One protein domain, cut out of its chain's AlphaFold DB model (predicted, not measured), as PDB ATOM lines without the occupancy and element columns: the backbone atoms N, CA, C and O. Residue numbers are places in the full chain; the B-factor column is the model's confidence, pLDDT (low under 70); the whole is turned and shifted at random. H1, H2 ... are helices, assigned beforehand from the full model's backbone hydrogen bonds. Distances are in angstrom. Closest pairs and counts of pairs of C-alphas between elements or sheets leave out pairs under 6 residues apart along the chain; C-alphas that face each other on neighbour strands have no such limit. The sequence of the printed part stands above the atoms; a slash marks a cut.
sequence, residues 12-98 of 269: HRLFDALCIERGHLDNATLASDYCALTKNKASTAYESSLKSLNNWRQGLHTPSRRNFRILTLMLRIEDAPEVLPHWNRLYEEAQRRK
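Overview. This is residues 12 to 98 of the 269 residues of an uncharacterized protein of Stappia albiluteola (UniProt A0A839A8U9). Two crossed helices, H2 and H3, make one side of this rounded domain, and H1, H4 and H5 make the other, set in a loose triangle with H5 running back against the direction of H1 and H4. H1 meets the last residues of H3, H4 crosses H2, and H5 lies on the far side from the H2 and H3 pair. The printed part has 87 residues, with five named helices in the order H1 to H5 and no named strand; its class is all helix. It is compact, with a radius of gyration of the C-alphas of 12.4 A, and spans 34 by 28 by 21 A.

Along the chain. Find C-alpha 43 at (101.855, 106.034, 106.955); from there H3, residues 43 to 57, runs 21.4 A to C-alpha 57 at (119.942, 98.900, 115.977). Before it come H1, residues 12 to 21, 14.1 A, and H2, residues 27 to 37, 14.9 A. After it come H4, residues 65 to 74, 14.3 A, and H5, residues 84 to 97, 20.3 A, ending at C-alpha 97, (128.647, 109.418, 124.830).

Arrangement. Start at Leu 50 of H3: its C-alpha is 5.2 A from that of Ala 31, the closest pair where H3 and H2 touch, at a steep tilt of 62 degrees, opposite ways. With residues 56 to 57 alone, H3 touches H1; the closest C-alphas, of Arg 57 and His 12, are 5.1 A apart. H2 touches H4 about perpendicular, at 79 degrees, the closest C-alphas being those of Tyr 34 and Met 74, 7.1 A. H5 is close to H1 but not clearly touching, with the C-alphas of Trp 87 and Leu 14 7.4 A apart. H4 and H5 are near each other, with 8 pairs of C-alphas within 10 A. H1 and H4 are apart. In H1, H2, H3, H4 and H5 every O i to N i+4 pair is within hydrogen-bond range.

Size, cuts and confidence. Look to Ser 43 and Glu 82 for the two C-alphas farthest apart, 36.3 A. The printed part has no cut, and no link is long. No printed residue has a pLDDT under 70.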
ATOM      1  N   HIS A  12     123.155  99.255 121.692       96.88
ATOM      2  CA  HIS A  12     122.542  98.894 120.411       96.88
ATOM      3  C   HIS A  12     122.725  97.411 120.060       96.88
ATOM      4  O   HIS A  12     121.818  96.812 119.494       96.88
ATOM      5  N   ARG A  13     123.851  96.794 120.450       95.06
ATOM      6  CA  ARG A  13     124.074  95.352 120.260       95.06
ATOM      7  C   ARG A  13     123.169  94.519 121.159       95.06
ATOM      8  O   ARG A  13     122.611  93.529 120.703       95.06
ATOM      9  N   LEU A  14     122.996  94.943 122.416       96.69
ATOM     10  CA  LEU A  14     122.028  94.315 123.315       96.69
ATOM     11  C   LEU A  14     120.598  94.479 122.778       96.69
ATOM     12  O   LEU A  14     119.831  93.524 122.778       96.69
ATOM     13  N   PHE A  15     120.249  95.669 122.286       97.38
ATOM     14  CA  PHE A  15     118.949  95.936 121.668       97.38
ATOM     15  C   PHE A  15     118.693  95.029 120.463       97.38
ATOM     16  O   PHE A  15     117.625  94.431 120.373       97.38
ATOM     17  N   ASP A  16     119.668  94.891 119.566       94.94
ATOM     18  CA  ASP A  16     119.566  94.023 118.395       94.94
ATOM     19  C   ASP A  16     119.389  92.548 118.785       94.94
ATOM     20  O   ASP A  16     118.479  91.883 118.288       94.94
ATOM     21  N   ALA A  17     120.177  92.065 119.749       93.06
ATOM     22  CA  ALA A  17     120.068  90.703 120.262       93.06
ATOM     23  C   ALA A  17     118.698  90.424 120.907       93.06
ATOM     24  O   ALA A  17     118.096  89.387 120.634       93.06
ATOM     25  N   LEU A  18     118.171  91.362 121.702       95.12
ATOM     26  CA  LEU A  18     116.838  91.251 122.304       95.12
ATOM     27  C   LEU A  18     115.728  91.296 121.245       95.12
ATOM     28  O   LEU A  18     114.756  90.552 121.343       95.12
ATOM     29  N   CYS A  19     115.866  92.123 120.205       94.81
ATOM     30  CA  CYS A  19     114.945  92.106 119.069       94.81
ATOM     31  C   CYS A  19     114.918  90.724 118.406       94.81
ATOM     32  O   CYS A  19     113.836  90.185 118.180       94.81
ATOM     33  N   ILE A  20     116.084  90.129 118.145       88.69
ATOM     34  CA  ILE A  20     116.196  88.795 117.539       88.69
ATOM     35  C   ILE A  20     115.572  87.726 118.443       88.69
ATOM     36  O   ILE A  20     114.763  86.934 117.964       88.69
ATOM     37  N   GLU A  21     115.879  87.735 119.744       90.31
ATOM     38  CA  GLU A  21     115.316  86.788 120.718       90.31
ATOM     39  C   GLU A  21     113.781  86.846 120.760       90.31
ATOM     40  O   GLU A  21     113.113  85.820 120.881       90.31
ATOM     41  N   ARG A  22     113.200  88.042 120.609       90.00
ATOM     42  CA  ARG A  22     111.745  88.250 120.594       90.00
ATOM     43  C   ARG A  22     111.105  88.087 119.210       90.00
ATOM     44  O   ARG A  22     109.913  88.340 119.063       90.00
ATOM     45  N   GLY A  23     111.862  87.640 118.206       86.88
ATOM     46  CA  GLY A  23     111.359  87.369 116.856       86.88
ATOM     47  C   GLY A  23     111.243  88.601 115.950       86.88
ATOM     48  O   GLY A  23     110.706  88.505 114.849       86.88
ATOM     49  N   HIS A  24     111.775  89.753 116.360       89.88
ATOM     50  CA  HIS A  24     111.823  90.979 115.560       89.88
ATOM     51  C   HIS A  24     113.061  91.007 114.652       89.88
ATOM     52  O   HIS A  24     114.009  91.783 114.828       89.88
ATOM     53  N   LEU A  25     113.053  90.119 113.660       80.19
ATOM     54  CA  LEU A  25     114.182  89.887 112.754       80.19
ATOM     55  C   LEU A  25     114.367  91.032 111.750       80.19
ATOM     56  O   LEU A  25     115.495  91.351 111.382       80.19
ATOM     57  N   ASP A  26     113.279  91.698 111.368       83.69
ATOM     58  CA  ASP A  26     113.301  92.902 110.545       83.69
ATOM     59  C   ASP A  26     112.709  94.115 111.278       83.69
ATOM     60  O   ASP A  26     112.029  94.009 112.303       83.69
ATOM     61  N   ASN A  27     112.999  95.302 110.745       90.88
ATOM     62  CA  ASN A  27     112.487  96.554 111.294       90.88
ATOM     63  C   ASN A  27     111.051  96.859 110.863       90.88
ATOM     64  O   ASN A  27     110.477  97.803 111.393       90.88
ATOM     65  N   ALA A  28     110.468  96.106 109.928       87.94
ATOM     66  CA  ALA A  28     109.112  96.343 109.450       87.94
ATOM     67  C   ALA A  28     108.082  95.889 110.490       87.94
ATOM     68  O   ALA A  28     107.240  96.686 110.911       87.94
ATOM     69  N   THR A  29     108.199  94.653 110.987       88.31
ATOM     70  CA  THR A  29     107.350  94.164 112.085       88.31
ATOM     71  C   THR A  29     107.557  95.007 113.341       88.31
ATOM     72  O   THR A  29     106.589  95.494 113.921       88.31
ATOM     73  N   LEU A  30     108.816  95.287 113.691       92.75
ATOM     74  CA  LEU A  30     109.161  96.119 114.846       92.75
ATOM     75  C   LEU A  30     108.577  97.539 114.741       92.75
ATOM     76  O   LEU A  30     108.070  98.075 115.724       92.75
ATOM     77  N   ALA A  31     108.610  98.153 113.553       93.12
ATOM     78  CA  ALA A  31     108.013  99.467 113.316       93.12
ATOM     79  C   ALA A  31     106.486  99.432 113.422       93.12
ATOM     80  O   ALA A  31     105.899 100.374 113.953       93.12
ATOM     81  N   SER A  32     105.842  98.359 112.955       89.75
ATOM     82  CA  SER A  32     104.393  98.182 113.088       89.75
ATOM     83  C   SER A  32     103.971  98.133 114.560       89.75
ATOM     84  O   SER A  32     103.105  98.907 114.978       89.75
ATOM     85  N   ASP A  33     104.658  97.320 115.367       91.62
ATOM     86  CA  ASP A  33     104.399  97.186 116.804       91.62
ATOM     87  C   ASP A  33     104.688  98.493 117.557       91.62
ATOM     88  O   ASP A  33     103.898  98.945 118.394       91.62
ATOM     89  N   TYR A  34     105.779  99.170 117.195       94.31
ATOM     90  CA  TYR A  34     106.129 100.482 117.731       94.31
ATOM     91  C   TYR A  34     105.051 101.540 117.425       94.31
ATOM     92  O   TYR A  34     104.644 102.313 118.301       94.31
ATOM     93  N   CYS A  35     104.538 101.573 116.193       92.31
ATOM     94  CA  CYS A  35     103.440 102.456 115.795       92.31
ATOM     95  C   CYS A  35     102.137 102.129 116.538       92.31
ATOM     96  O   CYS A  35     101.437 103.043 116.989       92.31
ATOM     97  N   ALA A  36     101.834 100.842 116.732       90.25
ATOM     98  CA  ALA A  36     100.668 100.399 117.489       90.25
ATOM     99  C   ALA A  36     100.728 100.878 118.950       90.25
ATOM    100  O   ALA A  36      99.757 101.456 119.449       90.25
ATOM    101  N   LEU A  37     101.885 100.738 119.607       91.62
ATOM    102  CA  LEU A  37     102.105 101.196 120.985       91.62
ATOM    103  C   LEU A  37     102.065 102.722 121.121       91.62
ATOM    104  O   LEU A  37     101.539 103.252 122.102       91.62
ATOM    105  N   THR A  38     102.573 103.448 120.127       90.06
ATOM    106  CA  THR A  38     102.528 104.920 120.107       90.06
ATOM    107  C   THR A  38     101.176 105.486 119.666       90.06
ATOM    108  O   THR A  38     100.999 106.706 119.687       90.06
ATOM    109  N   LYS A  39     100.211 104.621 119.312       88.44
ATOM    110  CA  LYS A  39      98.880 104.967 118.784       88.44
ATOM    111  C   LYS A  39      98.933 105.848 117.530       88.44
ATOM    112  O   LYS A  39      97.977 106.570 117.247       88.44
ATOM    113  N   ASN A  40     100.025 105.791 116.769       77.12
ATOM    114  CA  ASN A  40     100.187 106.580 115.557       77.12
ATOM    115  C   ASN A  40      99.926 105.707 114.325       77.12
ATOM    116  O   ASN A  40     100.656 104.756 114.068       77.12
ATOM    117  N   LYS A  41      98.864 106.028 113.577       76.06
ATOM    118  CA  LYS A  41      98.410 105.251 112.409       76.06
ATOM    119  C   LYS A  41      98.767 105.896 111.066       76.06
ATOM    120  O   LYS A  41      98.365 105.384 110.026       76.06
ATOM    121  N   ALA A  42      99.468 107.030 111.066       77.44
ATOM    122  CA  ALA A  42      99.863 107.688 109.824       77.44
ATOM    123  C   ALA A  42     100.949 106.873 109.098       77.44
ATOM    124  O   ALA A  42     101.911 106.428 109.722       77.44
ATOM    125  N   SER A  43     100.845 106.728 107.774       72.69
ATOM    126  CA  SER A  43     101.855 106.034 106.955       72.69
ATOM    127  C   SER A  43     103.248 106.661 107.090       72.69
ATOM    128  O   SER A  43     104.252 105.960 107.168       72.69
ATOM    129  N   THR A  44     103.315 107.985 107.228       85.44
ATOM    130  CA  THR A  44     104.563 108.726 107.470       85.44
ATOM    131  C   THR A  44     105.202 108.403 108.822       85.44
ATOM    132  O   THR A  44     106.426 108.485 108.964       85.44
ATOM    133  N   ALA A  45     104.405 108.004 109.817       85.00
ATOM    134  CA  ALA A  45     104.902 107.607 111.130       85.00
ATOM    135  C   ALA A  45     105.572 106.231 111.092       85.00
ATOM    136  O   ALA A  45     106.576 106.033 111.776       85.00
ATOM    137  N   TYR A  46     105.058 105.315 110.268       89.94
ATOM    138  CA  TYR A  46     105.664 104.005 110.054       89.94
ATOM    139  C   TYR A  46     107.058 104.131 109.433       89.94
ATOM    140  O   TYR A  46     108.026 103.661 110.024       89.94
ATOM    141  N   GLU A  47     107.190 104.861 108.321       85.56
ATOM    142  CA  GLU A  47     108.485 105.071 107.650       85.56
ATOM    143  C   GLU A  47     109.513 105.750 108.570       85.56
ATOM    144  O   GLU A  47     110.677 105.351 108.653       85.56
ATOM    145  N   SER A  48     109.068 106.751 109.337       89.50
ATOM    146  CA  SER A  48     109.921 107.440 110.313       89.50
ATOM    147  C   SER A  48     110.364 106.514 111.450       89.50
ATOM    148  O   SER A  48     111.513 106.587 111.901       89.50
ATOM    149  N   SER A  49     109.477 105.622 111.901       92.62
ATOM    150  CA  SER A  49     109.783 104.620 112.926       92.62
ATOM    151  C   SER A  49     110.758 103.578 112.394       92.62
ATOM    152  O   SER A  49     111.752 103.296 113.056       92.62
ATOM    153  N   LEU A  50     110.550 103.087 111.171       91.44
ATOM    154  CA  LEU A  50     111.433 102.132 110.505       91.44
ATOM    155  C   LEU A  50     112.855 102.688 110.372       91.44
ATOM    156  O   LEU A  50     113.819 102.030 110.767       91.44
ATOM    157  N   LYS A  51     112.990 103.938 109.912       91.50
ATOM    158  CA  LYS A  51     114.284 104.632 109.844       91.50
ATOM    159  C   LYS A  51     114.932 104.783 111.224       91.50
ATOM    160  O   LYS A  51     116.128 104.539 111.374       91.50
ATOM    161  N   SER A  52     114.155 105.182 112.231       95.25
ATOM    162  CA  SER A  52     114.660 105.382 113.595       95.25
ATOM    163  C   SER A  52     115.146 104.074 114.219       95.25
ATOM    164  O   SER A  52     116.257 104.028 114.738       95.25
ATOM    165  N   LEU A  53     114.358 103.004 114.101       96.06
ATOM    166  CA  LEU A  53     114.701 101.666 114.581       96.06
ATOM    167  C   LEU A  53     115.961 101.133 113.897       96.06
ATOM    168  O   LEU A  53     116.841 100.614 114.579       96.06
ATOM    169  N   ASN A  54     116.099 101.338 112.582       93.00
ATOM    170  CA  ASN A  54     117.316 100.978 111.861       93.00
ATOM    171  C   ASN A  54     118.547 101.707 112.419       93.00
ATOM    172  O   ASN A  54     119.550 101.077 112.747       93.00
ATOM    173  N   ASN A  55     118.447 103.025 112.605       92.88
ATOM    174  CA  ASN A  55     119.542 103.824 113.152       92.88
ATOM    175  C   ASN A  55     119.891 103.435 114.598       92.88
ATOM    176  O   ASN A  55     121.059 103.493 114.979       92.88
ATOM    177  N   TRP A  56     118.904 103.043 115.409       96.69
ATOM    178  CA  TRP A  56     119.132 102.602 116.787       96.69
ATOM    179  C   TRP A  56     119.769 101.215 116.858       96.69
ATOM    180  O   TRP A  56     120.698 101.044 117.640       96.69
ATOM    181  N   ARG A  57     119.338 100.249 116.033       95.00
ATOM    182  CA  ARG A  57     119.942  98.900 115.977       95.00
ATOM    183  C   ARG A  57     121.384  98.929 115.475       95.00
ATOM    184  O   ARG A  57     122.219  98.188 115.976       95.00
ATOM    185  N   GLN A  58     121.696  99.834 114.549       90.31
ATOM    186  CA  GLN A  58     123.057 100.034 114.037       90.31
ATOM    187  C   GLN A  58     123.946 100.888 114.960       90.31
ATOM    188  O   GLN A  58     125.100 101.144 114.631       90.31
ATOM    189  N   GLY A  59     123.420 101.394 116.083       92.50
ATOM    190  CA  GLY A  59     124.181 102.245 117.002       92.50
ATOM    191  C   GLY A  59     124.503 103.647 116.475       92.50
ATOM    192  O   GLY A  59     125.247 104.377 117.125       92.50
ATOM    193  N   LEU A  60     123.924 104.057 115.341       89.31
ATOM    194  CA  LEU A  60     124.122 105.384 114.742       89.31
ATOM    195  C   LEU A  60     123.497 106.492 115.595       89.31
ATOM    196  O   LEU A  60     124.008 107.611 115.668       89.31
ATOM    197  N   HIS A  61     122.373 106.188 116.244       93.69
ATOM    198  CA  HIS A  61     121.678 107.101 117.142       93.69
ATOM    199  C   HIS A  61     121.280 106.395 118.434       93.69
ATOM    200  O   HIS A  61     120.997 105.201 118.451       93.69
ATOM    201  N   THR A  62     121.198 107.161 119.519       95.31
ATOM    202  CA  THR A  62     120.602 106.699 120.779       95.31
ATOM    203  C   THR A  62     119.166 107.226 120.865       95.31
ATOM    204  O   THR A  62     118.962 108.423 120.626       95.31
ATOM    205  N   PRO A  63     118.159 106.385 121.174       96.12
ATOM    206  CA  PRO A  63     116.776 106.842 121.281       96.12
ATOM    207  C   PRO A  63     116.609 107.874 122.398       96.12
ATOM    208  O   PRO A  63     117.350 107.869 123.378       96.12
ATOM    209  N   SER A  64     115.604 108.744 122.279       95.94
ATOM    210  CA  SER A  64     115.208 109.632 123.376       95.94
ATOM    211  C   SER A  64     114.689 108.824 124.573       95.94
ATOM    212  O   SER A  64     114.253 107.682 124.423       95.94
ATOM    213  N   ARG A  65     114.637 109.431 125.769       96.31
ATOM    214  CA  ARG A  65     114.105 108.762 126.977       96.31
ATOM    215  C   ARG A  65     112.674 108.247 126.798       96.31
ATOM    216  O   ARG A  65     112.327 107.208 127.353       96.31
ATOM    217  N   ARG A  66     111.844 108.957 126.026       95.81
ATOM    218  CA  ARG A  66     110.480 108.515 125.703       95.81
ATOM    219  C   ARG A  66     110.507 107.247 124.853       95.81
ATOM    220  O   ARG A  66     109.820 106.288 125.188       95.81
ATOM    221  N   ASN A  67     111.310 107.240 123.792       96.00
ATOM    222  CA  ASN A  67     111.406 106.105 122.877       96.00
ATOM    223  C   ASN A  67     112.044 104.898 123.566       96.00
ATOM    224  O   ASN A  67     111.543 103.792 123.423       96.00
ATOM    225  N   PHE A  68     113.063 105.114 124.399       97.56
ATOM    226  CA  PHE A  68     113.657 104.073 125.234       97.56
ATOM    227  C   PHE A  68     112.609 103.354 126.093       97.56
ATOM    228  O   PHE A  68     112.548 102.131 126.075       97.56
ATOM    229  N   ARG A  69     111.719 104.095 126.770       96.88
ATOM    230  CA  ARG A  69     110.619 103.492 127.547       96.88
ATOM    231  C   ARG A  69     109.677 102.656 126.681       96.88
ATOM    232  O   ARG A  69     109.263 101.587 127.111       96.88
ATOM    233  N   ILE A  70     109.354 103.123 125.475       95.94
ATOM    234  CA  ILE A  70     108.513 102.366 124.535       95.94
ATOM    235  C   ILE A  70     109.209 101.063 124.129       95.94
ATOM    236  O   ILE A  70     108.570 100.019 124.142       95.94
ATOM    237  N   LEU A  71     110.510 101.107 123.825       97.06
ATOM    238  CA  LEU A  71     111.287  99.911 123.485       97.06
ATOM    239  C   LEU A  71     111.341  98.916 124.653       97.06
ATOM    240  O   LEU A  71     111.158  97.726 124.428       97.06
ATOM    241  N   THR A  72     111.518  99.395 125.889       97.38
ATOM    242  CA  THR A  72     111.496  98.556 127.101       97.38
ATOM    243  C   THR A  72     110.174  97.797 127.249       97.38
ATOM    244  O   THR A  72     110.197  96.601 127.536       97.38
ATOM    245  N   LEU A  73     109.040  98.470 127.015       95.31
ATOM    246  CA  LEU A  73     107.701  97.866 127.058       95.31
ATOM    247  C   LEU A  73     107.488  96.877 125.906       95.31
ATOM    248  O   LEU A  73     107.059  95.745 126.105       95.31
ATOM    249  N   MET A  74     107.810  97.303 124.684       94.62
ATOM    250  CA  MET A  74     107.625  96.511 123.466       94.62
ATOM    251  C   MET A  74     108.409  95.199 123.525       94.62
ATOM    252  O   MET A  74     107.871  94.137 123.229       94.62
ATOM    253  N   LEU A  75     109.660  95.265 123.983       95.56
ATOM    254  CA  LEU A  75     110.521  94.104 124.183       95.56
ATOM    255  C   LEU A  75     110.294  93.417 125.533       95.56
ATOM    256  O   LEU A  75     111.076  92.540 125.882       95.56
ATOM    257  N   ARG A  76     109.265  93.789 126.309       95.31
ATOM    258  CA  ARG A  76     108.946  93.259 127.650       95.31
ATOM    259  C   ARG A  76     110.192  92.968 128.489       95.31
ATOM    260  O   ARG A  76     110.419  91.842 128.931       95.31
ATOM    261  N   ILE A  77     111.061  93.965 128.605       95.69
ATOM    262  CA  ILE A  77     112.310  93.845 129.375       95.69
ATOM    263  C   ILE A  77     112.002  93.927 130.875       95.69
ATOM    264  O   ILE A  77     112.737  93.392 131.697       95.69
ATOM    265  N   GLU A  78     110.880  94.547 131.236       94.56
ATOM    266  CA  GLU A  78     110.357  94.591 132.604       94.56
ATOM    267  C   GLU A  78     110.057  93.209 133.199       94.56
ATOM    268  O   GLU A  78     110.204  93.028 134.406       94.56
ATOM    269  N   ASP A  79     109.741  92.230 132.350       93.81
ATOM    270  CA  ASP A  79     109.506  90.841 132.750       93.81
ATOM    271  C   ASP A  79     110.818  90.042 132.926       93.81
ATOM    272  O   ASP A  79     110.784  88.902 133.389       93.81
ATOM    273  N   ALA A  80     111.971  90.620 132.562       93.31
ATOM    274  CA  ALA A  80     113.296  89.993 132.596       93.31
ATOM    275  C   ALA A  80     114.211  90.706 133.619       93.31
ATOM    276  O   ALA A  80     115.030  91.561 133.243       93.31
ATOM    277  N   PRO A  81     114.080  90.399 134.927       91.69
ATOM    278  CA  PRO A  81     114.764  91.124 136.002       91.69
ATOM    279  C   PRO A  81     116.294  91.054 135.922       91.69
ATOM    280  O   PRO A  81     116.975  91.937 136.440       91.69
ATOM    281  N   GLU A  82     116.842  90.039 135.262       92.38
ATOM    282  CA  GLU A  82     118.271  89.887 135.007       92.38
ATOM    283  C   GLU A  82     118.789  90.831 133.912       92.38
ATOM    284  O   GLU A  82     119.906  91.334 134.012       92.38
ATOM    285  N   VAL A  83     117.977  91.135 132.894       94.94
ATOM    286  CA  VAL A  83     118.386  91.970 131.752       94.94
ATOM    287  C   VAL A  83     118.190  93.454 132.051       94.94
ATOM    288  O   VAL A  83     118.997  94.290 131.637       94.94
ATOM    289  N   LEU A  84     117.133  93.804 132.789       95.69
ATOM    290  CA  LEU A  84     116.718  95.192 133.007       95.69
ATOM    291  C   LEU A  84     117.816  96.107 133.601       95.69
ATOM    292  O   LEU A  84     117.984  97.222 133.092       95.69
ATOM    293  N   PRO A  85     118.598  95.703 134.626       96.00
ATOM    294  CA  PRO A  85     119.667  96.546 135.163       96.00
ATOM    295  C   PRO A  85     120.757  96.844 134.127       96.00
ATOM    296  O   PRO A  85     121.199  97.989 133.996       96.00
ATOM    297  N   HIS A  86     121.161  95.829 133.359       96.19
ATOM    298  CA  HIS A  86     122.186  95.946 132.322       96.19
ATOM    299  C   HIS A  86     121.699  96.788 131.137       96.19
ATOM    300  O   HIS A  86     122.398  97.702 130.697       96.19
ATOM    301  N   TRP A  87     120.452  96.574 130.705       97.38
ATOM    302  CA  TRP A  87     119.758  97.376 129.693       97.38
ATOM    303  C   TRP A  87     119.769  98.875 130.023       97.38
ATOM    304  O   TRP A  87     120.192  99.696 129.203       97.38
ATOM    305  N   ASN A  88     119.366  99.233 131.246       97.81
ATOM    306  CA  ASN A  88     119.343 100.621 131.710       97.81
ATOM    307  C   ASN A  88     120.753 101.217 131.806       97.81
ATOM    308  O   ASN A  88     120.978 102.350 131.377       97.81
ATOM    309  N   ARG A  89     121.717 100.454 132.336       97.75
ATOM    310  CA  ARG A  89     123.107 100.905 132.469       97.75
ATOM    311  C   ARG A  89     123.724 101.239 131.111       97.75
ATOM    312  O   ARG A  89     124.254 102.338 130.949       97.75
ATOM    313  N   LEU A  90     123.622 100.332 130.138       97.69
ATOM    314  CA  LEU A  90     124.172 100.543 128.796       97.69
ATOM    315  C   LEU A  90     123.505 101.724 128.083       97.69
ATOM    316  O   LEU A  90     124.181 102.469 127.374       97.69
ATOM    317  N   TYR A  91     122.201 101.931 128.285       98.12
ATOM    318  CA  TYR A  91     121.498 103.087 127.730       98.12
ATOM    319  C   TYR A  91     122.024 104.415 128.297       98.12
ATOM    320  O   TYR A  91     122.306 105.345 127.541       98.12
ATOM    321  N   GLU A  92     122.214 104.507 129.616       97.50
ATOM    322  CA  GLU A  92     122.765 105.710 130.257       97.50
ATOM    323  C   GLU A  92     124.239 105.949 129.881       97.50
ATOM    324  O   GLU A  92     124.697 107.091 129.796       97.50
ATOM    325  N   GLU A  93     125.014 104.893 129.630       96.81
ATOM    326  CA  GLU A  93     126.356 105.008 129.046       96.81
ATOM    327  C   GLU A  93     126.308 105.536 127.602       96.81
ATOM    328  O   GLU A  93     127.074 106.438 127.260       96.81
ATOM    329  N   ALA A  94     125.386 105.039 126.771       95.75
ATOM    330  CA  ALA A  94     125.204 105.507 125.397       95.75
ATOM    331  C   ALA A  94     124.766 106.982 125.340       95.75
ATOM    332  O   ALA A  94     125.329 107.760 124.571       95.75
ATOM    333  N   GLN A  95     123.838 107.399 126.209       95.00
ATOM    334  CA  GLN A  95     123.406 108.796 126.328       95.00
ATOM    335  C   GLN A  95     124.559 109.732 126.708       95.00
ATOM    336  O   GLN A  95     124.683 110.811 126.135       95.00
ATOM    337  N   ARG A  96     125.441 109.313 127.625       93.19
ATOM    338  CA  ARG A  96     126.613 110.108 128.035       93.19
ATOM    339  C   ARG A  96     127.657 110.278 126.932       93.19
ATOM    340  O   ARG A  96     128.380 111.267 126.941       93.19
ATOM    341  N   ARG A  97     127.742 109.334 125.991       87.69
ATOM    342  CA  ARG A  97     128.647 109.418 124.830       87.69
ATOM    343  C   ARG A  97     128.116 110.341 123.732       87.69
ATOM    344  O   ARG A  97     128.877 110.683 122.830       87.69
ATOM    345  N   LYS A  98     126.838 110.738 123.776       79.81
ATOM    346  CA  LYS A  98     126.251 111.623 122.768       79.81
ATOM    347  C   LYS A  98     126.902 113.015 122.872       79.81
ATOM    348  O   LYS A  98     126.783 113.648 123.919       79.81
TER     349      LYS A  98